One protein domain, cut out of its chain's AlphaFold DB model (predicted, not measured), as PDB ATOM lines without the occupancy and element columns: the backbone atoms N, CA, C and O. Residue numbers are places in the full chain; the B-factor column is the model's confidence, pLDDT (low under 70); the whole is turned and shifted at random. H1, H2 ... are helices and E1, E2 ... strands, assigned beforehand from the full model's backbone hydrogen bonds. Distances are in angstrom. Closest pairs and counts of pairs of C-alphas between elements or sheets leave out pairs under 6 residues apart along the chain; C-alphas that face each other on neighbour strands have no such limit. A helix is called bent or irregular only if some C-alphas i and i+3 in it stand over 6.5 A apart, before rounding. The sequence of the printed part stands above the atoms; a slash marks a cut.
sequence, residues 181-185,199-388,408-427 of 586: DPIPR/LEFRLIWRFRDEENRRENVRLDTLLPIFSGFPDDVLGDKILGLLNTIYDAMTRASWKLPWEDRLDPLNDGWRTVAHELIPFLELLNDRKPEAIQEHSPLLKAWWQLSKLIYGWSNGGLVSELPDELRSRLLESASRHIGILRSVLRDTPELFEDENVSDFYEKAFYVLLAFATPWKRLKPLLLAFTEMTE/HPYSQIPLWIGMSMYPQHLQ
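Overview. This is residues 181 to 185, 199 to 388 and 408 to 427 of the 586 residues of an uncharacterized protein of Candidatus Poribacteria bacterium (UniProt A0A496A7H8). Two groups of helices meet through H4, which lies in the middle: on one side H1, H2 and the bent H3, on the other a bundle of H5, H7 and H8, up and down, each running against the bundle helix before it, with H9 packed on H8. The tiny strand pair E1 and E2 lies near residues 244 to 253 of H2, and residues 206 to 212 and 255 to 260 stick out. The printed part has 215 residues, with two named strands, antiparallel, followed by nine named helices; the class is mostly helix. The whole is compact, with a radius of gyration of the C-alphas of 18.6 A and spans of 60 by 43 by 34 A.

Arrangement. E1, residues 181 to 183, and E2, residues 200 to 202, are antiparallel neighbours; N 181 and O 202 are within hydrogen-bond range at 3.0 A. H1, residues 223 to 227, touches H3b, residues 274 to 285 (closest C-alphas Leu 223 and Phe 279, 6.7 A). H3b and H3a, residues 264 to 271, are arms of H3, residues 264 to 285, assigned as one helix by its hydrogen bonds but bent, with C-alphas 271 and 274 7.4 A apart; the arms stand about perpendicular, at 88 degrees. H4, residues 296 to 309, touches residues 231 to 242 of H2, residues 231 to 255, at a steep tilt of 42 degrees, the same way (Gly 235 and Leu 297, closest C-alphas, 3.7 A). H5, residues 322 to 345, touches H7, residues 353 to 369, at a steep tilt of 41 degrees, opposite ways (Ala 332 and Ala 362, closest C-alphas, 4.7 A). H4 touches H7 (closest C-alphas Lys 306 and Val 365, 5.8 A). H6, residues 347 to 351, only just touches H5, with 3 pairs of C-alphas within 8 A, and only at the corner. H8, residues 372 to 385, touches H9, residues 412 to 419 (closest C-alphas Leu 376 and Ile 417, 6.2 A). Every O i to N i+4 pair is within hydrogen-bond range in H1, H4, H7 and H9, against 19 of 21 in H2, 6 of 8 in H3b, 18 of 20 in H5, 7 of 10 in H8, 0 of 4 in H3a and 0 of 1 in H6; O i to N i+3 pairs within range are 1 of 5 in H3a and 2 of 2 in H6.

Along the chain. E1 begins at C-alpha 181 (341.885, 196.820, 225.487), and H9 ends at C-alpha 419 (337.251, 228.069, 224.861). H2 is 37.1 A long, H5 35.1 A and H7 24.3 A.

Size, cuts and confidence. Residues 186 to 198 and 389 to 407 are not printed, with C-alpha gaps of 8.0 A and 10.1 A. The links E2 to H1 and H4 to H5 are long. The pLDDT is under 70 in residues 181 to 185, 199 to 217 and 262 to 266.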
ATOM      1  N   ASP A 181     342.865 196.954 226.587       43.75
ATOM      2  CA  ASP A 181     341.885 196.820 225.487       43.75
ATOM      3  C   ASP A 181     340.481 196.689 226.100       43.75
ATOM      4  O   ASP A 181     340.247 195.815 226.944       43.75
ATOM      5  N   PRO A 182     339.543 197.570 225.740       38.91
ATOM      6  CA  PRO A 182     338.193 197.539 226.284       38.91
ATOM      7  C   PRO A 182     337.347 196.449 225.623       38.91
ATOM      8  O   PRO A 182     337.451 196.187 224.422       38.91
ATOM      9  N   ILE A 183     336.467 195.820 226.407       43.91
ATOM     10  CA  ILE A 183     335.566 194.765 225.926       43.91
ATOM     11  C   ILE A 183     334.110 195.250 225.968       43.91
ATOM     12  O   ILE A 183     333.614 195.602 227.039       43.91
ATOM     13  N   PRO A 184     333.360 195.140 224.863       42.91
ATOM     14  CA  PRO A 184     331.902 195.098 224.910       42.91
ATOM     15  C   PRO A 184     331.446 193.713 225.412       42.91
ATOM     16  O   PRO A 184     331.818 192.691 224.826       42.91
ATOM     17  N   ARG A 185     330.652 193.622 226.492       41.12
ATOM     18  CA  ARG A 185     330.160 192.325 227.013       41.12
ATOM     19  C   ARG A 185     329.319 191.592 225.944       41.12
ATOM     20  O   ARG A 185     328.291 192.084 225.498       41.12
ATOM     21  N   LEU A 199     331.815 199.325 230.803       41.94
ATOM     22  CA  LEU A 199     333.082 199.138 230.091       41.94
ATOM     23  C   LEU A 199     334.111 198.476 231.028       41.94
ATOM     24  O   LEU A 199     334.549 199.077 232.004       41.94
ATOM     25  N   GLU A 200     334.505 197.239 230.731       48.84
ATOM     26  CA  GLU A 200     335.628 196.571 231.401       48.84
ATOM     27  C   GLU A 200     336.904 196.750 230.574       48.84
ATOM     28  O   GLU A 200     336.879 196.622 229.345       48.84
ATOM     29  N   PHE A 201     338.025 197.004 231.249       42.56
ATOM     30  CA  PHE A 201     339.340 197.086 230.620       42.56
ATOM     31  C   PHE A 201     340.125 195.800 230.874       42.56
ATOM     32  O   PHE A 201     340.156 195.291 231.993       42.56
ATOM     33  N   ARG A 202     340.765 195.264 229.828       46.34
ATOM     34  CA  ARG A 202     341.701 194.140 229.956       46.34
ATOM     35  C   ARG A 202     343.123 194.632 229.913       46.34
ATOM     36  O   ARG A 202     343.500 195.253 228.928       46.34
ATOM     37  N   LEU A 203     343.920 194.200 230.878       39.59
ATOM     38  CA  LEU A 203     345.362 194.147 230.711       39.59
ATOM     39  C   LEU A 203     345.687 193.136 229.609       39.59
ATOM     40  O   LEU A 203     345.494 191.933 229.777       39.59
ATOM     41  N   ILE A 204     346.112 193.626 228.440       41.94
ATOM     42  CA  ILE A 204     346.644 192.744 227.406       41.94
ATOM     43  C   ILE A 204     348.100 192.479 227.742       41.94
ATOM     44  O   ILE A 204     348.984 193.287 227.467       41.94
ATOM     45  N   TRP A 205     348.360 191.286 228.261       35.38
ATOM     46  CA  TRP A 205     349.695 190.727 228.195       35.38
ATOM     47  C   TRP A 205     349.892 190.167 226.786       35.38
ATOM     48  O   TRP A 205     349.310 189.149 226.410       35.38
ATOM     49  N   ARG A 206     350.632 190.891 225.942       35.72
ATOM     50  CA  ARG A 206     350.900 190.488 224.555       35.72
ATOM     51  C   ARG A 206     352.023 189.445 224.510       35.72
ATOM     52  O   ARG A 206     353.079 189.689 223.943       35.72
ATOM     53  N   PHE A 207     351.769 188.257 225.048       32.25
ATOM     54  CA  PHE A 207     352.401 187.052 224.520       32.25
ATOM     55  C   PHE A 207     351.367 186.347 223.642       32.25
ATOM     56  O   PHE A 207     350.233 186.095 224.049       32.25
ATOM     57  N   ARG A 208     351.724 186.177 222.364       34.81
ATOM     58  CA  ARG A 208     350.943 185.415 221.384       34.81
ATOM     59  C   ARG A 208     350.632 184.047 221.996       34.81
ATOM     60  O   ARG A 208     351.549 183.392 222.467       34.81
ATOM     61  N   ASP A 209     349.362 183.666 221.922       35.75
ATOM     62  CA  ASP A 209     348.745 182.468 222.501       35.75
ATOM     63  C   ASP A 209     348.494 182.502 224.008       35.75
ATOM     64  O   ASP A 209     349.207 181.915 224.802       35.75
ATOM     65  N   GLU A 210     347.365 183.100 224.385       37.66
ATOM     66  CA  GLU A 210     346.280 182.307 224.965       37.66
ATOM     67  C   GLU A 210     344.969 183.102 224.860       37.66
ATOM     68  O   GLU A 210     344.723 184.087 225.558       37.66
ATOM     69  N   GLU A 211     344.056 182.645 224.002       41.81
ATOM     70  CA  GLU A 211     342.660 183.106 224.005       41.81
ATOM     71  C   GLU A 211     341.950 182.789 225.346       41.81
ATOM     72  O   GLU A 211     340.888 183.345 225.629       41.81
ATOM     73  N   ASN A 212     342.595 181.970 226.194       38.81
ATOM     74  CA  ASN A 212     342.079 181.385 227.430       38.81
ATOM     75  C   ASN A 212     342.665 181.963 228.740       38.81
ATOM     76  O   ASN A 212     342.100 181.689 229.794       38.81
ATOM     77  N   ARG A 213     343.708 182.811 228.709       42.00
ATOM     78  CA  ARG A 213     344.302 183.469 229.902       42.00
ATOM     79  C   ARG A 213     344.045 184.976 229.946       42.00
ATOM     80  O   ARG A 213     344.922 185.798 230.187       42.00
ATOM     81  N   ARG A 214     342.800 185.365 229.679       44.59
ATOM     82  CA  ARG A 214     342.364 186.762 229.796       44.59
ATOM     83  C   ARG A 214     341.855 187.014 231.211       44.59
ATOM     84  O   ARG A 214     340.658 186.889 231.458       44.59
ATOM     85  N   GLU A 215     342.752 187.346 232.133       45.19
ATOM     86  CA  GLU A 215     342.354 187.798 233.468       45.19
ATOM     87  C   GLU A 215     341.864 189.253 233.411       45.19
ATOM     88  O   GLU A 215     342.503 190.135 232.834       45.19
ATOM     89  N   ASN A 216     340.686 189.501 233.983       52.00
ATOM     90  CA  ASN A 216     340.147 190.847 234.133       52.00
ATOM     91  C   ASN A 216     340.896 191.542 235.277       52.00
ATOM     92  O   ASN A 216     340.646 191.252 236.448       52.00
ATOM     93  N   VAL A 217     341.798 192.465 234.948       53.72
ATOM     94  CA  VAL A 217     342.496 193.273 235.950       53.72
ATOM     95  C   VAL A 217     341.689 194.536 236.212       53.72
ATOM     96  O   VAL A 217     341.519 195.379 235.336       53.72
ATOM     97  N   ARG A 218     341.170 194.655 237.431       72.19
ATOM     98  CA  ARG A 218     340.483 195.863 237.898       72.19
ATOM     99  C   ARG A 218     341.523 196.934 238.239       72.19
ATOM    100  O   ARG A 218     342.577 196.597 238.780       72.19
ATOM    101  N   LEU A 219     341.248 198.213 237.960       76.94
ATOM    102  CA  LEU A 219     342.206 199.299 238.233       76.94
ATOM    103  C   LEU A 219     342.610 199.377 239.717       76.94
ATOM    104  O   LEU A 219     343.744 199.736 240.025       76.94
ATOM    105  N   ASP A 220     341.731 198.968 240.636       77.88
ATOM    106  CA  ASP A 220     342.022 198.914 242.076       77.88
ATOM    107  C   ASP A 220     343.171 197.956 242.435       77.88
ATOM    108  O   ASP A 220     343.889 198.196 243.404       77.88
ATOM    109  N   THR A 221     343.424 196.925 241.625       80.38
ATOM    110  CA  THR A 221     344.563 196.012 241.821       80.38
ATOM    111  C   THR A 221     345.917 196.655 241.507       80.38
ATOM    112  O   THR A 221     346.940 196.185 242.004       80.38
ATOM    113  N   LEU A 222     345.940 197.748 240.732       81.62
ATOM    114  CA  LEU A 222     347.161 198.503 240.439       81.62
ATOM    115  C   LEU A 222     347.503 199.496 241.558       81.62
ATOM    116  O   LEU A 222     348.663 199.872 241.714       81.62
ATOM    117  N   LEU A 223     346.525 199.898 242.376       86.94
ATOM    118  CA  LEU A 223     346.708 200.912 243.415       86.94
ATOM    119  C   LEU A 223     347.864 200.604 244.393       86.94
ATOM    120  O   LEU A 223     348.643 201.523 244.661       86.94
ATOM    121  N   PRO A 224     348.061 199.360 244.892       87.25
ATOM    122  CA  PRO A 224     349.191 199.047 245.767       87.25
ATOM    123  C   PRO A 224     350.552 199.311 245.111       87.25
ATOM    124  O   PRO A 224     351.453 199.825 245.769       87.25
ATOM    125  N   ILE A 225     350.691 199.032 243.811       82.12
ATOM    126  CA  ILE A 225     351.928 199.290 243.060       82.12
ATOM    127  C   ILE A 225     352.167 200.795 242.967       82.12
ATOM    128  O   ILE A 225     353.248 201.273 243.304       82.12
ATOM    129  N   PHE A 226     351.131 201.555 242.599       86.69
ATOM    130  CA  PHE A 226     351.229 203.010 242.501       86.69
ATOM    131  C   PHE A 226     351.554 203.666 243.843       86.69
ATOM    132  O   PHE A 226     352.340 204.608 243.896       86.69
ATOM    133  N   SER A 227     351.015 203.139 244.943       90.19
ATOM    134  CA  SER A 227     351.290 203.650 246.288       90.19
ATOM    135  C   SER A 227     352.762 203.528 246.708       90.19
ATOM    136  O   SER A 227     353.215 204.298 247.559       90.19
ATOM    137  N   GLY A 228     353.501 202.596 246.093       83.00
ATOM    138  CA  GLY A 228     354.922 202.366 246.336       83.00
ATOM    139  C   GLY A 228     355.863 203.297 245.567       83.00
ATOM    140  O   GLY A 228     357.045 203.350 245.907       83.00
ATOM    141  N   PHE A 229     355.383 204.042 244.561       81.56
ATOM    142  CA  PHE A 229     356.244 204.959 243.808       81.56
ATOM    143  C   PHE A 229     356.616 206.209 244.625       81.56
ATOM    144  O   PHE A 229     355.787 206.724 245.385       81.56
ATOM    145  N   PRO A 230     357.847 206.731 244.458       84.50
ATOM    146  CA  PRO A 230     358.244 208.004 245.049       84.50
ATOM    147  C   PRO A 230     357.545 209.183 244.347       84.50
ATOM    148  O   PRO A 230     357.114 209.069 243.197       84.50
ATOM    149  N   ASP A 231     357.408 210.315 245.045       86.69
ATOM    150  CA  ASP A 231     356.593 211.463 244.606       86.69
ATOM    151  C   ASP A 231     357.061 212.080 243.271       86.69
ATOM    152  O   ASP A 231     356.240 212.568 242.491       86.69
ATOM    153  N   ASP A 232     358.366 212.045 242.998       81.50
ATOM    154  CA  ASP A 232     358.990 212.541 241.766       81.50
ATOM    155  C   ASP A 232     358.663 211.684 240.538       81.50
ATOM    156  O   ASP A 232     358.707 212.180 239.417       81.50
ATOM    157  N   VAL A 233     358.276 210.426 240.752       83.88
ATOM    158  CA  VAL A 233     357.982 209.454 239.696       83.88
ATOM    159  C   VAL A 233     356.482 209.163 239.589       83.88
ATOM    160  O   VAL A 233     355.968 208.940 238.492       83.88
ATOM    161  N   LEU A 234     355.753 209.182 240.711       87.19
ATOM    162  CA  LEU A 234     354.333 208.825 240.801       87.19
ATOM    163  C   LEU A 234     353.456 209.617 239.819       87.19
ATOM    164  O   LEU A 234     352.573 209.045 239.177       87.19
ATOM    165  N   GLY A 235     353.714 210.920 239.679       87.06
ATOM    166  CA  GLY A 235     352.982 211.776 238.748       87.06
ATOM    167  C   GLY A 235     353.071 211.288 237.303       87.06
ATOM    168  O   GLY A 235     352.040 211.110 236.652       87.06
ATOM    169  N   ASP A 236     354.282 210.986 236.833       84.38
ATOM    170  CA  ASP A 236     354.508 210.469 235.481       84.38
ATOM    171  C   ASP A 236     353.841 209.109 235.274       84.38
ATOM    172  O   ASP A 236     353.248 208.869 234.223       84.38
ATOM    173  N   LYS A 237     353.863 208.228 236.287       84.62
ATOM    174  CA  LYS A 237     353.191 206.921 236.200       84.62
ATOM    175  C   LYS A 237     351.686 207.071 236.029       84.62
ATOM    176  O   LYS A 237     351.087 206.371 235.217       84.62
ATOM    177  N   ILE A 238     351.066 207.978 236.784       87.25
ATOM    178  CA  ILE A 238     349.620 208.210 236.690       87.25
ATOM    179  C   ILE A 238     349.269 208.863 235.354       87.25
ATOM    180  O   ILE A 238     348.295 208.457 234.727       87.25
ATOM    181  N   LEU A 239     350.065 209.820 234.874       86.31
ATOM    182  CA  LEU A 239     349.868 210.397 233.541       86.31
ATOM    183  C   LEU A 239     349.997 209.335 232.439       86.31
ATOM    184  O   LEU A 239     349.161 209.304 231.537       86.31
ATOM    185  N   GLY A 240     350.974 208.430 232.552       83.62
ATOM    186  CA  GLY A 240     351.129 207.269 231.673       83.62
ATOM    187  C   GLY A 240     349.883 206.383 231.661       83.62
ATOM    188  O   GLY A 240     349.305 206.168 230.600       83.62
ATOM    189  N   LEU A 241     349.395 205.974 232.839       84.81
ATOM    190  CA  LEU A 241     348.158 205.192 232.976       84.81
ATOM    191  C   LEU A 241     346.964 205.871 232.287       84.81
ATOM    192  O   LEU A 241     346.202 205.215 231.577       84.81
ATOM    193  N   LEU A 242     346.796 207.183 232.473       86.62
ATOM    194  CA  LEU A 242     345.701 207.937 231.858       86.62
ATOM    195  C   LEU A 242     345.801 207.979 230.331       86.62
ATOM    196  O   LEU A 242     344.776 207.843 229.662       86.62
ATOM    197  N   ASN A 243     347.008 208.128 229.784       83.38
ATOM    198  CA  ASN A 243     347.229 208.057 228.340       83.38
ATOM    199  C   ASN A 243     346.897 206.661 227.807       83.38
ATOM    200  O   ASN A 243     346.171 206.538 226.825       83.38
ATOM    201  N   THR A 244     347.307 205.603 228.508       79.06
ATOM    202  CA  THR A 244     346.992 204.235 228.094       79.06
ATOM    203  C   THR A 244     345.491 203.941 228.121       79.06
ATOM    204  O   THR A 244     344.966 203.330 227.189       79.06
ATOM    205  N   ILE A 245     344.768 204.417 229.145       81.12
ATOM    206  CA  ILE A 245     343.296 204.343 229.200       81.12
ATOM    207  C   ILE A 245     342.681 205.068 227.997       81.12
ATOM    208  O   ILE A 245     341.790 204.531 227.335       81.12
ATOM    209  N   TYR A 246     343.162 206.274 227.695       81.88
ATOM    210  CA  TYR A 246     342.673 207.066 226.571       81.88
ATOM    211  C   TYR A 246     342.885 206.362 225.223       81.88
ATOM    212  O   TYR A 246     341.955 206.265 224.415       81.88
ATOM    213  N   ASP A 247     344.078 205.819 224.987       76.38
ATOM    214  CA  ASP A 247     344.422 205.113 223.752       76.38
ATOM    215  C   ASP A 247     343.612 203.827 223.591       76.38
ATOM    216  O   ASP A 247     343.152 203.492 222.495       76.38
ATOM    217  N   ALA A 248     343.373 203.117 224.694       74.50
ATOM    218  CA  ALA A 248     342.502 201.951 224.746       74.50
ATOM    219  C   ALA A 248     341.060 202.296 224.342       74.50
ATOM    220  O   ALA A 248     340.509 201.678 223.428       74.50
ATOM    221  N   MET A 249     340.466 203.323 224.964       76.94
ATOM    222  CA  MET A 249     339.120 203.810 224.630       76.94
ATOM    223  C   MET A 249     339.022 204.262 223.172       76.94
ATOM    224  O   MET A 249     338.038 203.975 222.486       76.94
ATOM    225  N   THR A 250     340.057 204.944 222.682       75.19
ATOM    226  CA  THR A 250     340.126 205.421 221.301       75.19
ATOM    227  C   THR A 250     340.132 204.236 220.343       75.19
ATOM    228  O   THR A 250     339.265 204.141 219.478       75.19
ATOM    229  N   ARG A 251     341.037 203.268 220.526       74.56
ATOM    230  CA  ARG A 251     341.101 202.052 219.697       74.56
ATOM    231  C   ARG A 251     339.797 201.252 219.725       74.56
ATOM    232  O   ARG A 251     339.411 200.710 218.690       74.56
ATOM    233  N   ALA A 252     339.091 201.224 220.854       70.44
ATOM    234  CA  ALA A 252     337.745 200.655 220.952       70.44
ATOM    235  C   ALA A 252     336.758 201.317 220.005       70.44
ATOM    236  O   ALA A 252     336.069 200.636 219.249       70.44
ATOM    237  N   SER A 253     336.683 202.650 220.061       72.31
ATOM    238  CA  SER A 253     335.673 203.395 219.324       72.31
ATOM    239  C   SER A 253     335.900 203.254 217.820       72.31
ATOM    240  O   SER A 253     334.944 203.113 217.069       72.31
ATOM    241  N   TRP A 254     337.153 203.151 217.364       75.25
ATOM    242  CA  TRP A 254     337.471 202.882 215.956       75.25
ATOM    243  C   TRP A 254     337.029 201.502 215.455       75.25
ATOM    244  O   TRP A 254     336.774 201.368 214.256       75.25
ATOM    245  N   LYS A 255     336.922 200.495 216.334       74.75
ATOM    246  CA  LYS A 255     336.440 199.146 215.981       74.75
ATOM    247  C   LYS A 255     334.912 199.088 215.821       74.75
ATOM    248  O   LYS A 255     334.414 198.125 215.243       74.75
ATOM    249  N   LEU A 256     334.177 200.084 216.319       71.25
ATOM    250  CA  LEU A 256     332.717 200.144 216.231       71.25
ATOM    251  C   LEU A 256     332.255 200.837 214.930       71.25
ATOM    252  O   LEU A 256     332.944 201.741 214.427       71.25
ATOM    253  N   PRO A 257     331.088 200.441 214.373       76.44
ATOM    254  CA  PRO A 257     330.412 201.202 213.325       76.44
ATOM    255  C   PRO A 257     330.283 202.674 213.721       76.44
ATOM    256  O   PRO A 257     330.167 202.992 214.899       76.44
ATOM    257  N   TRP A 258     330.313 203.587 212.745       73.88
ATOM    258  CA  TRP A 258     330.341 205.032 213.014       73.88
ATOM    259  C   TRP A 258     329.165 205.518 213.888       73.88
ATOM    260  O   TRP A 258     329.343 206.463 214.652       73.88
ATOM    261  N   GLU A 259     328.009 204.855 213.789       74.62
ATOM    262  CA  GLU A 259     326.777 205.119 214.553       74.62
ATOM    263  C   GLU A 259     326.898 204.709 216.029       74.62
ATOM    264  O   GLU A 259     326.282 205.331 216.890       74.62
ATOM    265  N   ASP A 260     327.752 203.724 216.315       70.94
ATOM    266  CA  ASP A 260     327.939 203.112 217.634       70.94
ATOM    267  C   ASP A 260     329.246 203.548 218.309       70.94
ATOM    268  O   ASP A 260     329.614 203.035 219.368       70.94
ATOM    269  N   ARG A 261     330.005 204.465 217.694       72.75
ATOM    270  CA  ARG A 261     331.260 204.935 218.287       72.75
ATOM    271  C   ARG A 261     330.956 205.671 219.578       72.75
ATOM    272  O   ARG A 261     330.404 206.769 219.553       72.75
ATOM    273  N   LEU A 262     331.402 205.093 220.690       62.34
ATOM    274  CA  LEU A 262     331.540 205.821 221.943       62.34
ATOM    275  C   LEU A 262     332.348 207.085 221.674       62.34
ATOM    276  O   LEU A 262     333.416 207.007 221.060       62.34
ATOM    277  N   ASP A 263     331.857 208.227 222.149       67.81
ATOM    278  CA  ASP A 263     332.694 209.409 222.261       67.81
ATOM    279  C   ASP A 263     333.714 209.111 223.371       67.81
ATOM    280  O   ASP A 263     333.334 209.101 224.551       67.81
ATOM    281  N   PRO A 264     334.993 208.827 223.039       60.91
ATOM    282  CA  PRO A 264     335.975 208.389 224.029       60.91
ATOM    283  C   PRO A 264     336.162 209.437 225.128       60.91
ATOM    284  O   PRO A 264     336.546 209.113 226.247       60.91
ATOM    285  N   LEU A 265     335.861 210.701 224.814       63.12
ATOM    286  CA  LEU A 265     335.989 211.817 225.735       63.12
ATOM    287  C   LEU A 265     334.828 211.894 226.730       63.12
ATOM    288  O   LEU A 265     335.058 212.268 227.876       63.12
ATOM    289  N   ASN A 266     333.608 211.533 226.323       68.00
ATOM    290  CA  ASN A 266     332.421 211.704 227.161       68.00
ATOM    291  C   ASN A 266     331.962 210.396 227.818       68.00
ATOM    292  O   ASN A 266     331.763 210.373 229.028       68.00
ATOM    293  N   ASP A 267     331.809 209.307 227.064       72.38
ATOM    294  CA  ASP A 267     331.177 208.083 227.581       72.38
ATOM    295  C   ASP A 267     332.199 207.116 228.192       72.38
ATOM    296  O   ASP A 267     331.941 206.499 229.227       72.38
ATOM    297  N   GLY A 268     333.401 207.047 227.612       74.88
ATOM    298  CA  GLY A 268     334.483 206.202 228.119       74.88
ATOM    299  C   GLY A 268     334.891 206.585 229.543       74.88
ATOM    300  O   GLY A 268     334.823 205.763 230.459       74.88
ATOM    301  N   TRP A 269     335.242 207.857 229.760       82.62
ATOM    302  CA  TRP A 269     335.705 208.340 231.066       82.62
ATOM    303  C   TRP A 269     334.671 208.206 232.185       82.62
ATOM    304  O   TRP A 269     335.060 207.942 233.319       82.62
ATOM    305  N   ARG A 270     333.369 208.329 231.893       81.88
ATOM    306  CA  ARG A 270     332.294 208.103 232.882       81.88
ATOM    307  C   ARG A 270     332.325 206.708 233.468       81.88
ATOM    308  O   ARG A 270     332.040 206.540 234.647       81.88
ATOM    309  N   THR A 271     332.707 205.731 232.657       78.44
ATOM    310  CA  THR A 271     332.753 204.339 233.092       78.44
ATOM    311  C   THR A 271     333.859 204.101 234.118       78.44
ATOM    312  O   THR A 271     333.653 203.402 235.102       78.44
ATOM    313  N   VAL A 272     335.026 204.713 233.907       83.50
ATOM    314  CA  VAL A 272     336.211 204.503 234.759       83.50
ATOM    315  C   VAL A 272     336.362 205.534 235.868       83.50
ATOM    316  O   VAL A 272     337.227 205.379 236.722       83.50
ATOM    317  N   ALA A 273     335.554 206.598 235.877       88.81
ATOM    318  CA  ALA A 273     335.728 207.720 236.796       88.81
ATOM    319  C   ALA A 273     335.769 207.277 238.267       88.81
ATOM    320  O   ALA A 273     336.656 207.708 238.999       88.81
ATOM    321  N   HIS A 274     334.868 206.380 238.683       87.44
ATOM    322  CA  HIS A 274     334.856 205.853 240.052       87.44
ATOM    323  C   HIS A 274     336.076 204.982 240.368       87.44
ATOM    324  O   HIS A 274     336.593 205.041 241.481       87.44
ATOM    325  N   GLU A 275     336.571 204.210 239.400       88.62
ATOM    326  CA  GLU A 275     337.760 203.368 239.585       88.62
ATOM    327  C   GLU A 275     339.052 204.186 239.711       88.62
ATOM    328  O   GLU A 275     340.043 203.712 240.264       88.62
ATOM    329  N   LEU A 276     339.040 205.432 239.233       92.44
ATOM    330  CA  LEU A 276     340.161 206.362 239.323       92.44
ATOM    331  C   LEU A 276     340.176 207.184 240.624       92.44
ATOM    332  O   LEU A 276     341.198 207.804 240.926       92.44
ATOM    333  N   ILE A 277     339.092 207.185 241.415       94.69
ATOM    334  CA  ILE A 277     339.021 207.919 242.693       94.69
ATOM    335  C   ILE A 277     340.155 207.518 243.652       94.69
ATOM    336  O   ILE A 277     340.830 208.424 244.139       94.69
ATOM    337  N   PRO A 278     340.469 206.224 243.868       95.56
ATOM    338  CA  PRO A 278     341.557 205.845 244.771       95.56
ATOM    339  C   PRO A 278     342.936 206.371 244.339       95.56
ATOM    340  O   PRO A 278     343.771 206.702 245.178       95.56
ATOM    341  N   PHE A 279     343.184 206.513 243.031       95.31
ATOM    342  CA  PHE A 279     344.419 207.125 242.520       95.31
ATOM    343  C   PHE A 279     344.459 208.629 242.794       95.31
ATOM    344  O   PHE A 279     345.525 209.192 243.054       95.31
ATOM    345  N   LEU A 280     343.302 209.293 242.757       96.69
ATOM    346  CA  LEU A 280     343.202 210.701 243.113       96.69
ATOM    347  C   LEU A 280     343.397 210.916 244.609       96.69
ATOM    348  O   LEU A 280     344.079 211.866 244.982       96.69
ATOM    349  N   GLU A 281     342.840 210.045 245.446       96.44
ATOM    350  CA  GLU A 281     343.071 210.046 246.893       96.44
ATOM    351  C   GLU A 281     344.560 209.853 247.197       96.44
ATOM    352  O   GLU A 281     345.144 210.672 247.907       96.44
ATOM    353  N   LEU A 282     345.206 208.881 246.540       96.06
ATOM    354  CA  LEU A 282     346.650 208.668 246.637       96.06
ATOM    355  C   LEU A 282     347.444 209.936 246.287       96.06
ATOM    356  O   LEU A 282     348.344 210.315 247.032       96.06
ATOM    357  N   LEU A 283     347.121 210.607 245.176       96.06
ATOM    358  CA  LEU A 283     347.764 211.873 244.805       96.06
ATOM    359  C   LEU A 283     347.476 212.980 245.820       96.06
ATOM    360  O   LEU A 283     348.366 213.743 246.179       96.06
ATOM    361  N   ASN A 284     346.234 213.080 246.281       95.62
ATOM    362  CA  ASN A 284     345.784 214.108 247.205       95.62
ATOM    363  C   ASN A 284     346.501 214.026 248.560       95.62
ATOM    364  O   ASN A 284     346.855 215.070 249.117       95.62
ATOM    365  N   ASP A 285     346.765 212.814 249.049       96.12
ATOM    366  CA  ASP A 285     347.492 212.559 250.296       96.12
ATOM    367  C   ASP A 285     348.944 213.054 250.244       96.12
ATOM    368  O   ASP A 285     349.508 213.443 251.270       96.12
ATOM    369  N   ARG A 286     349.532 213.137 249.042       95.38
ATOM    370  CA  ARG A 286     350.873 213.705 248.817       95.38
ATOM    371  C   ARG A 286     350.911 215.236 248.823       95.38
ATOM    372  O   ARG A 286     351.991 215.811 248.759       95.38
ATOM    373  N   LYS A 287     349.758 215.913 248.922       95.06
ATOM    374  CA  LYS A 287     349.639 217.387 248.946       95.06
ATOM    375  C   LYS A 287     350.404 218.071 247.795       95.06
ATOM    376  O   LYS A 287     351.272 218.915 248.043       95.06
ATOM    377  N   PRO A 288     350.090 217.735 246.531       92.69
ATOM    378  CA  PRO A 288     350.838 218.187 245.360       92.69
ATOM    379  C   PRO A 288     350.896 219.713 245.230       92.69
ATOM    380  O   PRO A 288     351.823 220.250 244.631       92.69
ATOM    381  N   GLU A 289     349.947 220.448 245.813       91.94
ATOM    382  CA  GLU A 289     349.951 221.909 245.822       91.94
ATOM    383  C   GLU A 289     351.121 222.538 246.599       91.94
ATOM    384  O   GLU A 289     351.443 223.706 246.358       91.94
ATOM    385  N   ALA A 290     351.750 221.790 247.511       90.25
ATOM    386  CA  ALA A 290     352.901 222.238 248.291       90.25
ATOM    387  C   ALA A 290     354.244 222.042 247.560       90.25
ATOM    388  O   ALA A 290     355.267 222.549 248.019       90.25
ATOM    389  N   ILE A 291     354.246 221.313 246.441       85.44
ATOM    390  CA  ILE A 291     355.448 220.972 245.674       85.44
ATOM    391  C   ILE A 291     355.840 222.140 244.751       85.44
ATOM    392  O   ILE A 291     355.033 223.026 244.457       85.44
ATOM    393  N   GLN A 292     357.112 222.162 244.337       76.00
ATOM    394  CA  GLN A 292     357.665 223.124 243.381       76.00
ATOM    395  C   GLN A 292     356.869 223.183 242.065       76.00
ATOM    396  O   GLN A 292     356.171 222.242 241.675       76.00
ATOM    397  N   GLU A 293     357.005 224.312 241.369       74.19
ATOM    398  CA  GLU A 293     356.375 224.547 240.072       74.19
ATOM    399  C   GLU A 293     356.803 223.472 239.049       74.19
ATOM    400  O   GLU A 293     357.948 223.033 239.052       74.19
ATOM    401  N   HIS A 294     355.895 223.085 238.146       80.31
ATOM    402  CA  HIS A 294     356.128 222.125 237.048       80.31
ATOM    403  C   HIS A 294     356.291 220.646 237.452       80.31
ATOM    404  O   HIS A 294     356.626 219.818 236.610       80.31
ATOM    405  N   SER A 295     355.970 220.273 238.698       90.31
ATOM    406  CA  SER A 295     355.983 218.868 239.135       90.31
ATOM    407  C   SER A 295     354.982 217.985 238.357       90.31
ATOM    408  O   SER A 295     353.794 218.333 238.284       90.31
ATOM    409  N   PRO A 296     355.401 216.802 237.857       90.00
ATOM    410  CA  PRO A 296     354.493 215.805 237.288       90.00
ATOM    411  C   PRO A 296     353.364 215.385 238.227       90.00
ATOM    412  O   PRO A 296     352.247 215.134 237.781       90.00
ATOM    413  N   LEU A 297     353.620 215.356 239.540       94.00
ATOM    414  CA  LEU A 297     352.615 215.001 240.543       94.00
ATOM    415  C   LEU A 297     351.445 215.989 240.533       94.00
ATOM    416  O   LEU A 297     350.278 215.600 240.579       94.00
ATOM    417  N   LEU A 298     351.761 217.279 240.412       95.75
ATOM    418  CA  LEU A 298     350.766 218.339 240.341       95.75
ATOM    419  C   LEU A 298     349.969 218.283 239.030       95.75
ATOM    420  O   LEU A 298     348.741 218.413 239.059       95.75
ATOM    421  N   LYS A 299     350.637 218.011 237.898       95.19
ATOM    422  CA  LYS A 299     349.967 217.771 236.608       95.19
ATOM    423  C   LYS A 299     349.003 216.589 236.684       95.19
ATOM    424  O   LYS A 299     347.847 216.725 236.281       95.19
ATOM    425  N   ALA A 300     349.463 215.456 237.217       95.31
ATOM    426  CA  ALA A 300     348.668 214.245 237.377       95.31
ATOM    427  C   ALA A 300     347.426 214.511 238.229       95.31
ATOM    428  O   ALA A 300     346.318 214.146 237.842       95.31
ATOM    429  N   TRP A 301     347.589 215.227 239.342       97.50
ATOM    430  CA  TRP A 301     346.491 215.560 240.246       97.50
ATOM    431  C   TRP A 301     345.425 216.432 239.579       97.50
ATOM    432  O   TRP A 301     344.228 216.146 239.685       97.50
ATOM    433  N   TRP A 302     345.840 217.454 238.830       97.31
ATOM    434  CA  TRP A 302     344.933 218.288 238.043       97.31
ATOM    435  C   TRP A 302     344.218 217.512 236.942       97.31
ATOM    436  O   TRP A 302     342.991 217.602 236.825       97.31
ATOM    437  N   GLN A 303     344.967 216.743 236.153       95.75
ATOM    438  CA  GLN A 303     344.429 215.974 235.038       95.75
ATOM    439  C   GLN A 303     343.414 214.941 235.531       95.75
ATOM    440  O   GLN A 303     342.298 214.884 235.013       95.75
ATOM    441  N   LEU A 304     343.758 214.184 236.573       95.75
ATOM    442  CA  LEU A 304     342.892 213.163 237.149       95.75
ATOM    443  C   LEU A 304     341.618 213.778 237.740       95.75
ATOM    444  O   LEU A 304     340.516 213.328 237.431       95.75
ATOM    445  N   SER A 305     341.746 214.882 238.483       96.06
ATOM    446  CA  SER A 305     340.593 215.619 239.015       96.06
ATOM    447  C   SER A 305     339.649 216.084 237.905       96.06
ATOM    448  O   SER A 305     338.433 215.918 238.007       96.06
ATOM    449  N   LYS A 306     340.190 216.645 236.816       94.44
ATOM    450  CA  LYS A 306     339.405 217.080 235.650       94.44
ATOM    451  C   LYS A 306     338.733 215.905 234.939       94.44
ATOM    452  O   LYS A 306     337.612 216.061 234.448       94.44
ATOM    453  N   LEU A 307     339.402 214.759 234.833       92.25
ATOM    454  CA  LEU A 307     338.853 213.574 234.175       92.25
ATOM    455  C   LEU A 307     337.728 212.937 234.992       92.25
ATOM    456  O   LEU A 307     336.692 212.628 234.417       92.25
ATOM    457  N   ILE A 308     337.878 212.819 236.311       91.12
ATOM    458  CA  ILE A 308     336.858 212.228 237.191       91.12
ATOM    459  C   ILE A 308     335.659 213.173 237.338       91.12
ATOM    460  O   ILE A 308     334.514 212.803 237.078       91.12
ATOM    461  N   TYR A 309     335.918 214.423 237.722       91.62
ATOM    462  CA  TYR A 309     334.863 215.340 238.151       91.62
ATOM    463  C   TYR A 309     334.424 216.334 237.081       91.62
ATOM    464  O   TYR A 309     333.471 217.068 237.304       91.62
ATOM    465  N   GLY A 310     335.089 216.420 235.927       86.81
ATOM    466  CA  GLY A 310     334.682 217.328 234.854       86.81
ATOM    467  C   GLY A 310     333.396 216.864 234.164       86.81
ATOM    468  O   GLY A 310     333.276 215.703 233.781       86.81
ATOM    469  N   TRP A 311     332.451 217.783 233.939       78.62
ATOM    470  CA  TRP A 311     331.142 217.472 233.337       78.62
ATOM    471  C   TRP A 311     331.233 216.812 231.947       78.62
ATOM    472  O   TRP A 311     330.436 215.936 231.615       78.62
ATOM    473  N   SER A 312     332.231 217.215 231.153       74.75
ATOM    474  CA  SER A 312     332.504 216.677 229.813       74.75
ATOM    475  C   SER A 312     333.363 215.408 229.809       74.75
ATOM    476  O   SER A 312     333.846 215.028 228.755       74.75
ATOM    477  N   ASN A 313     333.682 214.843 230.973       79.31
ATOM    478  CA  ASN A 313     334.409 213.579 231.082       79.31
ATOM    479  C   ASN A 313     333.612 212.697 232.060       79.31
ATOM    480  O   ASN A 313     332.435 212.444 231.812       79.31
ATOM    481  N   GLY A 314     334.188 212.331 233.209       70.19
ATOM    482  CA  GLY A 314     333.598 211.457 234.219       70.19
ATOM    483  C   GLY A 314     332.261 211.913 234.805       70.19
ATOM    484  O   GLY A 314     331.495 211.085 235.281       70.19
ATOM    485  N   GLY A 315     331.920 213.203 234.725       82.81
ATOM    486  CA  GLY A 315     330.575 213.681 235.054       82.81
ATOM    487  C   GLY A 315     330.240 213.710 236.549       82.81
ATOM    488  O   GLY A 315     329.142 214.137 236.897       82.81
ATOM    489  N   LEU A 316     331.180 213.362 237.435       88.31
ATOM    490  CA  LEU A 316     330.965 213.274 238.885       88.31
ATOM    491  C   LEU A 316     331.040 214.638 239.605       88.31
ATOM    492  O   LEU A 316     331.369 214.709 240.782       88.31
ATOM    493  N   VAL A 317     330.743 215.757 238.928       87.12
ATOM    494  CA  VAL A 317     330.914 217.133 239.463       87.12
ATOM    495  C   VAL A 317     330.250 217.327 240.836       87.12
ATOM    496  O   VAL A 317     330.751 218.098 241.658       87.12
ATOM    497  N   SER A 318     329.109 216.671 241.067       88.62
ATOM    498  CA  SER A 318     328.341 216.729 242.318       88.62
ATOM    499  C   SER A 318     328.982 215.968 243.477       88.62
ATOM    500  O   SER A 318     328.627 216.222 244.621       88.62
ATOM    501  N   GLU A 319     329.908 215.055 243.190       92.50
ATOM    502  CA  GLU A 319     330.627 214.245 244.180       92.50
ATOM    503  C   GLU A 319     331.981 214.851 244.565       92.50
ATOM    504  O   GLU A 319     332.610 214.385 245.508       92.50
ATOM    505  N   LEU A 320     332.439 215.898 243.863       93.81
ATOM    506  CA  LEU A 320     333.694 216.582 244.174       93.81
ATOM    507  C   LEU A 320     333.595 217.298 245.535       93.81
ATOM    508  O   LEU A 320     332.844 218.281 245.623       93.81
ATOM    509  N   PRO A 321     334.389 216.906 246.555       96.12
ATOM    510  CA  PRO A 321     334.367 217.556 247.862       96.12
ATOM    511  C   PRO A 321     334.734 219.045 247.776       96.12
ATOM    512  O   PRO A 321     335.668 219.420 247.062       96.12
ATOM    513  N   ASP A 322     334.043 219.903 248.534       95.81
ATOM    514  CA  ASP A 322     334.244 221.363 248.494       95.81
ATOM    515  C   ASP A 322     335.666 221.792 248.882       95.81
ATOM    516  O   ASP A 322     336.218 222.738 248.309       95.81
ATOM    517  N   GLU A 323     336.287 221.077 249.823       96.69
ATOM    518  CA  GLU A 323     337.679 221.300 250.217       96.69
ATOM    519  C   GLU A 323     338.638 221.011 249.055       96.69
ATOM    520  O   GLU A 323     339.461 221.858 248.700       96.69
ATOM    521  N   LEU A 324     338.484 219.851 248.404       95.88
ATOM    522  CA  LEU A 324     339.292 219.467 247.248       95.88
ATOM    523  C   LEU A 324     339.081 220.442 246.083       95.88
ATOM    524  O   LEU A 324     340.050 220.915 245.491       95.88
ATOM    525  N   ARG A 325     337.827 220.824 245.802       96.31
ATOM    526  CA  ARG A 325     337.487 221.853 244.805       96.31
ATOM    527  C   ARG A 325     338.223 223.162 245.083       96.31
ATOM    528  O   ARG A 325     338.773 223.764 244.161       96.31
ATOM    529  N   SER A 326     338.228 223.609 246.335       96.81
ATOM    530  CA  SER A 326     338.872 224.861 246.736       96.81
ATOM    531  C   SER A 326     340.386 224.801 246.530       96.81
ATOM    532  O   SER A 326     340.939 225.699 245.891       96.81
ATOM    533  N   ARG A 327     341.038 223.710 246.959       97.44
ATOM    534  CA  ARG A 327     342.482 223.478 246.767       97.44
ATOM    535  C   ARG A 327     342.870 223.407 245.288       97.44
ATOM    536  O   ARG A 327     343.843 224.039 244.875       97.44
ATOM    537  N   LEU A 328     342.090 222.697 244.468       97.12
ATOM    538  CA  LEU A 328     342.296 222.617 243.017       97.12
ATOM    539  C   LEU A 328     342.234 224.001 242.365       97.12
ATOM    540  O   LEU A 328     343.128 224.375 241.604       97.12
ATOM    541  N   LEU A 329     341.196 224.779 242.688       97.06
ATOM    542  CA  LEU A 329     340.998 226.118 242.143       97.06
ATOM    543  C   LEU A 329     342.089 227.091 242.575       97.06
ATOM    544  O   LEU A 329     342.557 227.870 241.744       97.06
ATOM    545  N   GLU A 330     342.492 227.065 243.842       96.56
ATOM    546  CA  GLU A 330     343.578 227.896 244.356       96.56
ATOM    547  C   GLU A 330     344.899 227.559 243.661       96.56
ATOM    548  O   GLU A 330     345.555 228.452 243.116       96.56
ATOM    549  N   SER A 331     345.242 226.270 243.587       96.56
ATOM    550  CA  SER A 331     346.481 225.813 242.962       96.56
ATOM    551  C   SER A 331     346.530 226.160 241.471       96.56
ATOM    552  O   SER A 331     347.503 226.766 241.015       96.56
ATOM    553  N   ALA A 332     345.473 225.867 240.709       96.94
ATOM    554  CA  ALA A 332     345.420 226.190 239.284       96.94
ATOM    555  C   ALA A 332     345.399 227.711 239.027       96.94
ATOM    556  O   ALA A 332     346.080 228.200 238.125       96.94
ATOM    557  N   SER A 333     344.673 228.485 239.847       96.69
ATOM    558  CA  SER A 333     344.626 229.952 239.724       96.69
ATOM    559  C   SER A 333     345.983 230.591 240.007       96.69
ATOM    560  O   SER A 333     346.361 231.536 239.315       96.69
ATOM    561  N   ARG A 334     346.718 230.078 241.004       95.56
ATOM    562  CA  ARG A 334     348.080 230.520 241.321       95.56
ATOM    563  C   ARG A 334     348.991 230.354 240.107       95.56
ATOM    564  O   ARG A 334     349.597 231.333 239.681       95.56
ATOM    565  N   HIS A 335     349.025 229.164 239.510       95.56
ATOM    566  CA  HIS A 335     349.912 228.879 238.380       95.56
ATOM    567  C   HIS A 335     349.510 229.634 237.111       95.56
ATOM    568  O   HIS A 335     350.346 230.291 236.502       95.56
ATOM    569  N   ILE A 336     348.222 229.696 236.765       96.88
ATOM    570  CA  ILE A 336     347.766 230.541 235.646       96.88
ATOM    571  C   ILE A 336     348.043 232.037 235.907       96.88
ATOM    572  O   ILE A 336     348.221 232.813 234.970       96.88
ATOM    573  N   GLY A 337     348.133 232.467 237.169       95.25
ATOM    574  CA  GLY A 337     348.605 233.803 237.537       95.25
ATOM    575  C   GLY A 337     350.099 234.036 237.268       95.25
ATOM    576  O   GLY A 337     350.470 235.145 236.879       95.25
ATOM    577  N   ILE A 338     350.934 233.005 237.437       95.56
ATOM    578  CA  ILE A 338     352.387 233.024 237.182       95.56
ATOM    579  C   ILE A 338     352.691 233.048 235.680       95.56
ATOM    580  O   ILE A 338     353.622 233.740 235.269       95.56
ATOM    581  N   LEU A 339     351.853 232.407 234.857       95.62
ATOM    582  CA  LEU A 339     351.983 232.359 233.393       95.62
ATOM    583  C   LEU A 339     352.228 233.734 232.756       95.62
ATOM    584  O   LEU A 339     352.987 233.862 231.802       95.62
ATOM    585  N   ARG A 340     351.620 234.790 233.305       95.25
ATOM    586  CA  ARG A 340     351.852 236.167 232.855       95.25
ATOM    587  C   ARG A 340     353.331 236.564 232.918       95.25
ATOM    588  O   ARG A 340     353.802 237.250 232.020       95.25
ATOM    589  N   SER A 341     354.013 236.222 234.007       95.56
ATOM    590  CA  SER A 341     355.426 236.546 234.197       95.56
ATOM    591  C   SER A 341     356.285 235.715 233.251       95.56
ATOM    592  O   SER A 341     357.151 236.283 232.604       95.56
ATOM    593  N   VAL A 342     355.972 234.425 233.068       95.69
ATOM    594  CA  VAL A 342     356.659 233.565 232.086       95.69
ATOM    595  C   VAL A 342     356.565 234.158 230.680       95.69
ATOM    596  O   VAL A 342     357.584 234.391 230.048       95.69
ATOM    597  N   LEU A 343     355.364 234.518 230.221       96.44
ATOM    598  CA  LEU A 343     355.149 235.073 228.876       96.44
ATOM    599  C   LEU A 343     355.761 236.466 228.647       96.44
ATOM    600  O   LEU A 343     355.839 236.904 227.501       96.44
ATOM    601  N   ARG A 344     356.120 237.185 229.716       96.12
ATOM    602  CA  ARG A 344     356.727 238.520 229.639       96.12
ATOM    603  C   ARG A 344     358.242 238.472 229.786       96.12
ATOM    604  O   ARG A 344     358.939 239.192 229.080       96.12
ATOM    605  N   ASP A 345     358.713 237.712 230.767       96.50
ATOM    606  CA  ASP A 345     360.089 237.764 231.250       96.50
ATOM    607  C   ASP A 345     360.948 236.648 230.627       96.50
ATOM    608  O   ASP A 345     362.147 236.848 230.461       96.50
ATOM    609  N   THR A 346     360.342 235.509 230.263       95.62
ATOM    610  CA  THR A 346     361.012 234.314 229.706       95.62
ATOM    611  C   THR A 346     360.096 233.569 228.710       95.62
ATOM    612  O   THR A 346     359.715 232.417 228.965       95.62
ATOM    613  N   PRO A 347     359.628 234.219 227.626       95.25
ATOM    614  CA  PRO A 347     358.663 233.630 226.695       95.25
ATOM    615  C   PRO A 347     359.150 232.315 226.071       95.25
ATOM    616  O   PRO A 347     358.343 231.410 225.885       95.25
ATOM    617  N   GLU A 348     360.458 232.164 225.854       95.88
ATOM    618  CA  GLU A 348     361.099 230.956 225.330       95.88
ATOM    619  C   GLU A 348     360.877 229.717 226.209       95.88
ATOM    620  O   GLU A 348     360.791 228.607 225.695       95.88
ATOM    621  N   LEU A 349     360.696 229.879 227.528       93.50
ATOM    622  CA  LEU A 349     360.345 228.749 228.396       93.50
ATOM    623  C   LEU A 349     358.960 228.193 228.070       93.50
ATOM    624  O   LEU A 349     358.712 227.014 228.284       93.50
ATOM    625  N   PHE A 350     358.048 229.020 227.552       95.38
ATOM    626  CA  PHE A 350     356.725 228.562 227.140       95.38
ATOM    627  C   PHE A 350     356.768 227.744 225.840       95.38
ATOM    628  O   PHE A 350     355.796 227.056 225.541       95.38
ATOM    629  N   GLU A 351     357.873 227.795 225.085       94.12
ATOM    630  CA  GLU A 351     358.110 226.950 223.905       94.12
ATOM    631  C   GLU A 351     358.400 225.493 224.270       94.12
ATOM    632  O   GLU A 351     358.153 224.605 223.455       94.12
ATOM    633  N   ASP A 352     358.848 225.238 225.504       94.12
ATOM    634  CA  ASP A 352     358.965 223.887 226.041       94.12
ATOM    635  C   ASP A 352     357.568 223.254 226.165       94.12
ATOM    636  O   ASP A 352     356.658 223.769 226.831       94.12
ATOM    637  N   GLU A 353     357.391 222.106 225.511       90.88
ATOM    638  CA  GLU A 353     356.139 221.357 225.518       90.88
ATOM    639  C   GLU A 353     355.704 220.991 226.943       90.88
ATOM    640  O   GLU A 353     354.526 221.103 227.271       90.88
ATOM    641  N   ASN A 354     356.640 220.670 227.841       89.75
ATOM    642  CA  ASN A 354     356.320 220.352 229.229       89.75
ATOM    643  C   ASN A 354     355.777 221.563 229.987       89.75
ATOM    644  O   ASN A 354     354.894 221.405 230.837       89.75
ATOM    645  N   VAL A 355     356.298 222.757 229.704       93.25
ATOM    646  CA  VAL A 355     355.853 224.003 230.338       93.25
ATOM    647  C   VAL A 355     354.484 224.403 229.798       93.25
ATOM    648  O   VAL A 355     353.574 224.679 230.582       93.25
ATOM    649  N   SER A 356     354.294 224.391 228.478       93.75
ATOM    650  CA  SER A 356     352.989 224.704 227.882       93.75
ATOM    651  C   SER A 356     351.903 223.706 228.311       93.75
ATOM    652  O   SER A 356     350.836 224.134 228.761       93.75
ATOM    653  N   ASP A 357     352.203 222.404 228.315       93.31
ATOM    654  CA  ASP A 357     351.329 221.345 228.836       93.31
ATOM    655  C   ASP A 357     350.979 221.559 230.318       93.31
ATOM    656  O   ASP A 357     349.818 221.424 230.711       93.31
ATOM    657  N   PHE A 358     351.941 221.973 231.153       95.56
ATOM    658  CA  PHE A 358     351.690 222.273 232.568       95.56
ATOM    659  C   PHE A 358     350.595 223.334 232.745       95.56
ATOM    660  O   PHE A 358     349.635 223.138 233.501       95.56
ATOM    661  N   TYR A 359     350.715 224.453 232.026       97.00
ATOM    662  CA  TYR A 359     349.716 225.518 232.068       97.00
ATOM    663  C   TYR A 359     348.399 225.103 231.416       97.00
ATOM    664  O   TYR A 359     347.339 225.514 231.889       97.00
ATOM    665  N   GLU A 360     348.436 224.249 230.395       96.31
ATOM    666  CA  GLU A 360     347.234 223.670 229.800       96.31
ATOM    667  C   GLU A 360     346.434 222.869 230.840       96.31
ATOM    668  O   GLU A 360     345.222 223.069 230.991       96.31
ATOM    669  N   LYS A 361     347.102 222.019 231.633       96.44
ATOM    670  CA  LYS A 361     346.444 221.232 232.691       96.44
ATOM    671  C   LYS A 361     345.854 222.121 233.782       96.44
ATOM    672  O   LYS A 361     344.700 221.919 234.173       96.44
ATOM    673  N   ALA A 362     346.574 223.158 234.210       97.31
ATOM    674  CA  ALA A 362     346.040 224.154 235.140       97.31
ATOM    675  C   ALA A 362     344.804 224.871 234.558       97.31
ATOM    676  O   ALA A 362     343.786 225.034 235.238       97.31
ATOM    677  N   PHE A 363     344.850 225.263 233.281       97.81
ATOM    678  CA  PHE A 363     343.717 225.882 232.600       97.81
ATOM    679  C   PHE A 363     342.498 224.954 232.568       97.81
ATOM    680  O   PHE A 363     341.393 225.410 232.865       97.81
ATOM    681  N   TYR A 364     342.667 223.662 232.277       96.38
ATOM    682  CA  TYR A 364     341.544 222.722 232.244       96.38
ATOM    683  C   TYR A 364     340.856 222.540 233.600       96.38
ATOM    684  O   TYR A 364     339.632 222.393 233.634       96.38
ATOM    685  N   VAL A 365     341.590 222.629 234.712       97.19
ATOM    686  CA  VAL A 365     340.996 222.659 236.061       97.19
ATOM    687  C   VAL A 365     340.128 223.906 236.240       97.19
ATOM    688  O   VAL A 365     338.982 223.808 236.683       97.19
ATOM    689  N   LEU A 366     340.625 225.083 235.841       97.44
ATOM    690  CA  LEU A 366     339.830 226.315 235.889       97.44
ATOM    691  C   LEU A 366     338.619 226.253 234.953       97.44
ATOM    692  O   LEU A 366     337.542 226.739 235.295       97.44
ATOM    693  N   LEU A 367     338.773 225.655 233.775       95.62
ATOM    694  CA  LEU A 367     337.695 225.497 232.808       95.62
ATOM    695  C   LEU A 367     336.576 224.604 233.356       95.62
ATOM    696  O   LEU A 367     335.407 224.907 233.112       95.62
ATOM    697  N   ALA A 368     336.938 223.547 234.091       93.62
ATOM    698  CA  ALA A 368     336.014 222.581 234.672       93.62
ATOM    699  C   ALA A 368     335.312 223.095 235.938       93.62
ATOM    700  O   ALA A 368     334.116 222.858 236.100       93.62
ATOM    701  N   PHE A 369     336.029 223.789 236.829       95.25
ATOM    702  CA  PHE A 369     335.528 224.060 238.184       95.25
ATOM    703  C   PHE A 369     335.382 225.542 238.539       95.25
ATOM    704  O   PHE A 369     334.732 225.860 239.536       95.25
ATOM    705  N   ALA A 370     335.987 226.465 237.782       96.19
ATOM    706  CA  ALA A 370     335.937 227.889 238.105       96.19
ATOM    707  C   ALA A 370     334.738 228.579 237.444       96.19
ATOM    708  O   ALA A 370     334.250 228.177 236.387       96.19
ATOM    709  N   THR A 371     334.311 229.702 238.025       95.81
ATOM    710  CA  THR A 371     333.357 230.582 237.341       95.81
ATOM    711  C   THR A 371     333.984 231.144 236.059       95.81
ATOM    712  O   THR A 371     335.208 231.340 236.006       95.81
ATOM    713  N   PRO A 372     333.180 231.480 235.030       96.31
ATOM    714  CA  PRO A 372     333.707 231.952 233.751       96.31
ATOM    715  C   PRO A 372     334.662 233.140 233.864       96.31
ATOM    716  O   PRO A 372     335.644 233.231 233.131       96.31
ATOM    717  N   TRP A 373     334.415 234.035 234.819       97.50
ATOM    718  CA  TRP A 373     335.295 235.169 235.046       97.50
ATOM    719  C   TRP A 373     336.606 234.801 235.750       97.50
ATOM    720  O   TRP A 373     337.664 235.297 235.356       97.50
ATOM    721  N   LYS A 374     336.559 233.913 236.756       96.44
ATOM    722  CA  LYS A 374     337.762 233.449 237.470       96.44
ATOM    723  C   LYS A 374     338.765 232.786 236.520       96.44
ATOM    724  O   LYS A 374     339.959 232.998 236.695       96.44
ATOM    725  N   ARG A 375     338.291 232.072 235.490       95.94
ATOM    726  CA  ARG A 375     339.152 231.516 234.427       95.94
ATOM    727  C   ARG A 375     339.598 232.554 233.389       95.94
ATOM    728  O   ARG A 375     340.758 232.565 232.996       95.94
ATOM    729  N   LEU A 376     338.707 233.451 232.957       98.00
ATOM    730  CA  LEU A 376     338.981 234.376 231.850       98.00
ATOM    731  C   LEU A 376     339.956 235.495 232.241       98.00
ATOM    732  O   LEU A 376     340.849 235.846 231.474       98.00
ATOM    733  N   LYS A 377     339.793 236.068 233.437       98.06
ATOM    734  CA  LYS A 377     340.583 237.213 233.900       98.06
ATOM    735  C   LYS A 377     342.101 236.982 233.856       98.06
ATOM    736  O   LYS A 377     342.790 237.853 233.321       98.06
ATOM    737  N   PRO A 378     342.662 235.898 234.426       97.88
ATOM    738  CA  PRO A 378     344.106 235.726 234.418       97.88
ATOM    739  C   PRO A 378     344.646 235.427 233.011       97.88
ATOM    740  O   PRO A 378     345.713 235.929 232.681       97.88
ATOM    741  N   LEU A 379     343.879 234.761 232.137       98.50
ATOM    742  CA  LEU A 379     344.253 234.589 230.727       98.50
ATOM    743  C   LEU A 379     344.297 235.920 229.966       98.50
ATOM    744  O   LEU A 379     345.221 236.156 229.197       98.50
ATOM    745  N   LEU A 380     343.338 236.822 230.204       98.50
ATOM    746  CA  LEU A 380     343.373 238.171 229.628       98.50
ATOM    747  C   LEU A 380     344.595 238.961 230.113       98.50
ATOM    748  O   LEU A 380     345.194 239.693 229.333       98.50
ATOM    749  N   LEU A 381     344.973 238.814 231.388       97.75
ATOM    750  CA  LEU A 381     346.190 239.426 231.929       97.75
ATOM    751  C   LEU A 381     347.453 238.833 231.296       97.75
ATOM    752  O   LEU A 381     348.333 239.596 230.910       97.75
ATOM    753  N   ALA A 382     347.525 237.509 231.161       97.81
ATOM    754  CA  ALA A 382     348.619 236.821 230.485       97.81
ATOM    755  C   ALA A 382     348.751 237.308 229.033       97.81
ATOM    756  O   ALA A 382     349.802 237.809 228.648       97.81
ATOM    757  N   PHE A 383     347.647 237.308 228.279       98.44
ATOM    758  CA  PHE A 383     347.592 237.780 226.895       98.44
ATOM    759  C   PHE A 383     348.086 239.221 226.728       98.44
ATOM    760  O   PHE A 383     348.773 239.536 225.764       98.44
ATOM    761  N   THR A 384     347.778 240.115 227.675       97.00
ATOM    762  CA  THR A 384     348.206 241.523 227.586       97.00
ATOM    763  C   THR A 384     349.707 241.741 227.742       97.00
ATOM    764  O   THR A 384     350.190 242.838 227.437       97.00
ATOM    765  N   GLU A 385     350.425 240.748 228.258       95.75
ATOM    766  CA  GLU A 385     351.833 240.861 228.652       95.75
ATOM    767  C   GLU A 385     352.748 240.027 227.755       95.75
ATOM    768  O   GLU A 385     353.961 240.126 227.887       95.75
ATOM    769  N   MET A 386     352.167 239.281 226.811       97.06
ATOM    770  CA  MET A 386     352.899 238.548 225.786       97.06
ATOM    771  C   MET A 386     353.726 239.504 224.923       97.06
ATOM    772  O   MET A 386     353.198 240.480 224.379       97.06
ATOM    773  N   THR A 387     355.008 239.190 224.772       97.12
ATOM    774  CA  THR A 387     355.917 239.839 223.815       97.12
ATOM    775  C   THR A 387     355.917 239.140 222.463       97.12
ATOM    776  O   THR A 387     356.246 239.757 221.457       97.12
ATOM    777  N   GLU A 388     355.478 237.884 222.434       97.62
ATOM    778  CA  GLU A 388     355.396 237.090 221.220       97.62
ATOM    779  C   GLU A 388     354.032 237.183 220.556       97.62
ATOM    780  O   GLU A 388     352.972 237.381 221.171       97.62
ATOM    781  N   HIS A 408     352.530 228.831 217.235       91.62
ATOM    782  CA  HIS A 408     352.532 227.888 218.358       91.62
ATOM    783  C   HIS A 408     353.817 228.072 219.187       91.62
ATOM    784  O   HIS A 408     354.849 228.338 218.575       91.62
ATOM    785  N   PRO A 409     353.788 227.943 220.529       94.62
ATOM    786  CA  PRO A 409     352.633 227.629 221.388       94.62
ATOM    787  C   PRO A 409     351.808 228.843 221.824       94.62
ATOM    788  O   PRO A 409     350.743 228.690 222.414       94.62
ATOM    789  N   TYR A 410     352.236 230.060 221.502       96.81
ATOM    790  CA  TYR A 410     351.604 231.302 221.964       96.81
ATOM    791  C   TYR A 410     350.109 231.423 221.620       96.81
ATOM    792  O   TYR A 410     349.338 232.015 222.380       96.81
ATOM    793  N   SER A 411     349.665 230.825 220.512       97.19
ATOM    794  CA  SER A 411     348.251 230.760 220.117       97.19
ATOM    795  C   SER A 411     347.352 229.945 221.051       97.19
ATOM    796  O   SER A 411     346.130 230.113 221.006       97.19
ATOM    797  N   GLN A 412     347.917 229.153 221.965       97.06
ATOM    798  CA  GLN A 412     347.149 228.462 223.000       97.06
ATOM    799  C   GLN A 412     346.439 229.448 223.942       97.06
ATOM    800  O   GLN A 412     345.283 229.231 224.295       97.06
ATOM    801  N   ILE A 413     347.051 230.589 224.281       98.19
ATOM    802  CA  ILE A 413     346.437 231.588 225.174       98.19
ATOM    803  C   ILE A 413     345.124 232.155 224.602       98.19
ATOM    804  O   ILE A 413     344.087 232.075 225.273       98.19
ATOM    805  N   PRO A 414     345.091 232.714 223.372       98.19
ATOM    806  CA  PRO A 414     343.841 233.163 222.776       98.19
ATOM    807  C   PRO A 414     342.860 232.016 222.498       98.19
ATOM    808  O   PRO A 414     341.649 232.238 222.586       98.19
ATOM    809  N   LEU A 415     343.344 230.795 222.242       97.31
ATOM    810  CA  LEU A 415     342.494 229.609 222.152       97.31
ATOM    811  C   LEU A 415     341.782 229.319 223.483       97.31
ATOM    812  O   LEU A 415     340.558 229.179 223.485       97.31
ATOM    813  N   TRP A 416     342.491 229.308 224.613       98.12
ATOM    814  CA  TRP A 416     341.924 229.097 225.952       98.12
ATOM    815  C   TRP A 416     340.927 230.193 226.349       98.12
ATOM    816  O   TRP A 416     339.876 229.912 226.941       98.12
ATOM    817  N   ILE A 417     341.197 231.444 225.958       98.38
ATOM    818  CA  ILE A 417     340.240 232.552 226.087       98.38
ATOM    819  C   ILE A 417     338.971 232.253 225.276       98.38
ATOM    820  O   ILE A 417     337.863 232.343 225.808       98.38
ATOM    821  N   GLY A 418     339.111 231.842 224.012       96.56
ATOM    822  CA  GLY A 418     337.990 231.451 223.155       96.56
ATOM    823  C   GLY A 418     337.185 230.274 223.719       96.56
ATOM    824  O   GLY A 418     335.954 230.338 223.771       96.56
ATOM    825  N   MET A 419     337.864 229.232 224.209       95.12
ATOM    826  CA  MET A 419     337.251 228.069 224.861       95.12
ATOM    827  C   MET A 419     336.442 228.482 226.087       95.12
ATOM    828  O   MET A 419     335.290 228.075 226.231       95.12
ATOM    829  N   SER A 420     336.976 229.388 226.907       96.12
ATOM    830  CA  SER A 420     336.273 229.950 228.065       96.12
ATOM    831  C   SER A 420     334.970 230.681 227.706       96.12
ATOM    832  O   SER A 420     334.165 230.952 228.598       96.12
ATOM    833  N   MET A 421     334.742 231.002 226.430       95.50
ATOM    834  CA  MET A 421     333.553 231.695 225.928       95.50
ATOM    835  C   MET A 421     332.646 230.808 225.053       95.50
ATOM    836  O   MET A 421     331.683 231.301 224.458       95.50
ATOM    837  N   TYR A 422     332.914 229.504 224.931       91.56
ATOM    838  CA  TYR A 422     332.040 228.587 224.189       91.56
ATOM    839  C   TYR A 422     330.844 228.089 225.021       91.56
ATOM    840  O   TYR A 422     330.955 228.000 226.244       91.56
ATOM    841  N   PRO A 423     329.702 227.731 224.385       87.44
ATOM    842  CA  PRO A 423     328.477 227.358 225.098       87.44
ATOM    843  C   PRO A 423     328.684 226.201 226.056       87.44
ATOM    844  O   PRO A 423     328.201 226.264 227.177       87.44
ATOM    845  N   GLN A 424     329.447 225.179 225.647       86.44
ATOM    846  CA  GLN A 424     329.658 223.997 226.479       86.44
ATOM    847  C   GLN A 424     330.365 224.307 227.806       86.44
ATOM    848  O   GLN A 424     330.160 223.601 228.782       86.44
ATOM    849  N   HIS A 425     331.133 225.398 227.870       89.88
ATOM    850  CA  HIS A 425     331.813 225.840 229.089       89.88
ATOM    851  C   HIS A 425     331.055 226.958 229.818       89.88
ATOM    852  O   HIS A 425     331.494 227.417 230.870       89.88
ATOM    853  N   LEU A 426     329.944 227.437 229.255       92.12
ATOM    854  CA  LEU A 426     329.095 228.487 229.815       92.12
ATOM    855  C   LEU A 426     327.695 227.974 230.160       92.12
ATOM    856  O   LEU A 426     326.825 228.785 230.435       92.12
ATOM    857  N   GLN A 427     327.440 226.665 230.127       87.31
ATOM    858  CA  GLN A 427     326.073 226.149 230.216       87.31
ATOM    859  C   GLN A 427     325.358 226.557 231.498       87.31
ATOM    860  O   GLN A 427     324.233 227.043 231.434       87.31
TER     861      GLN A 427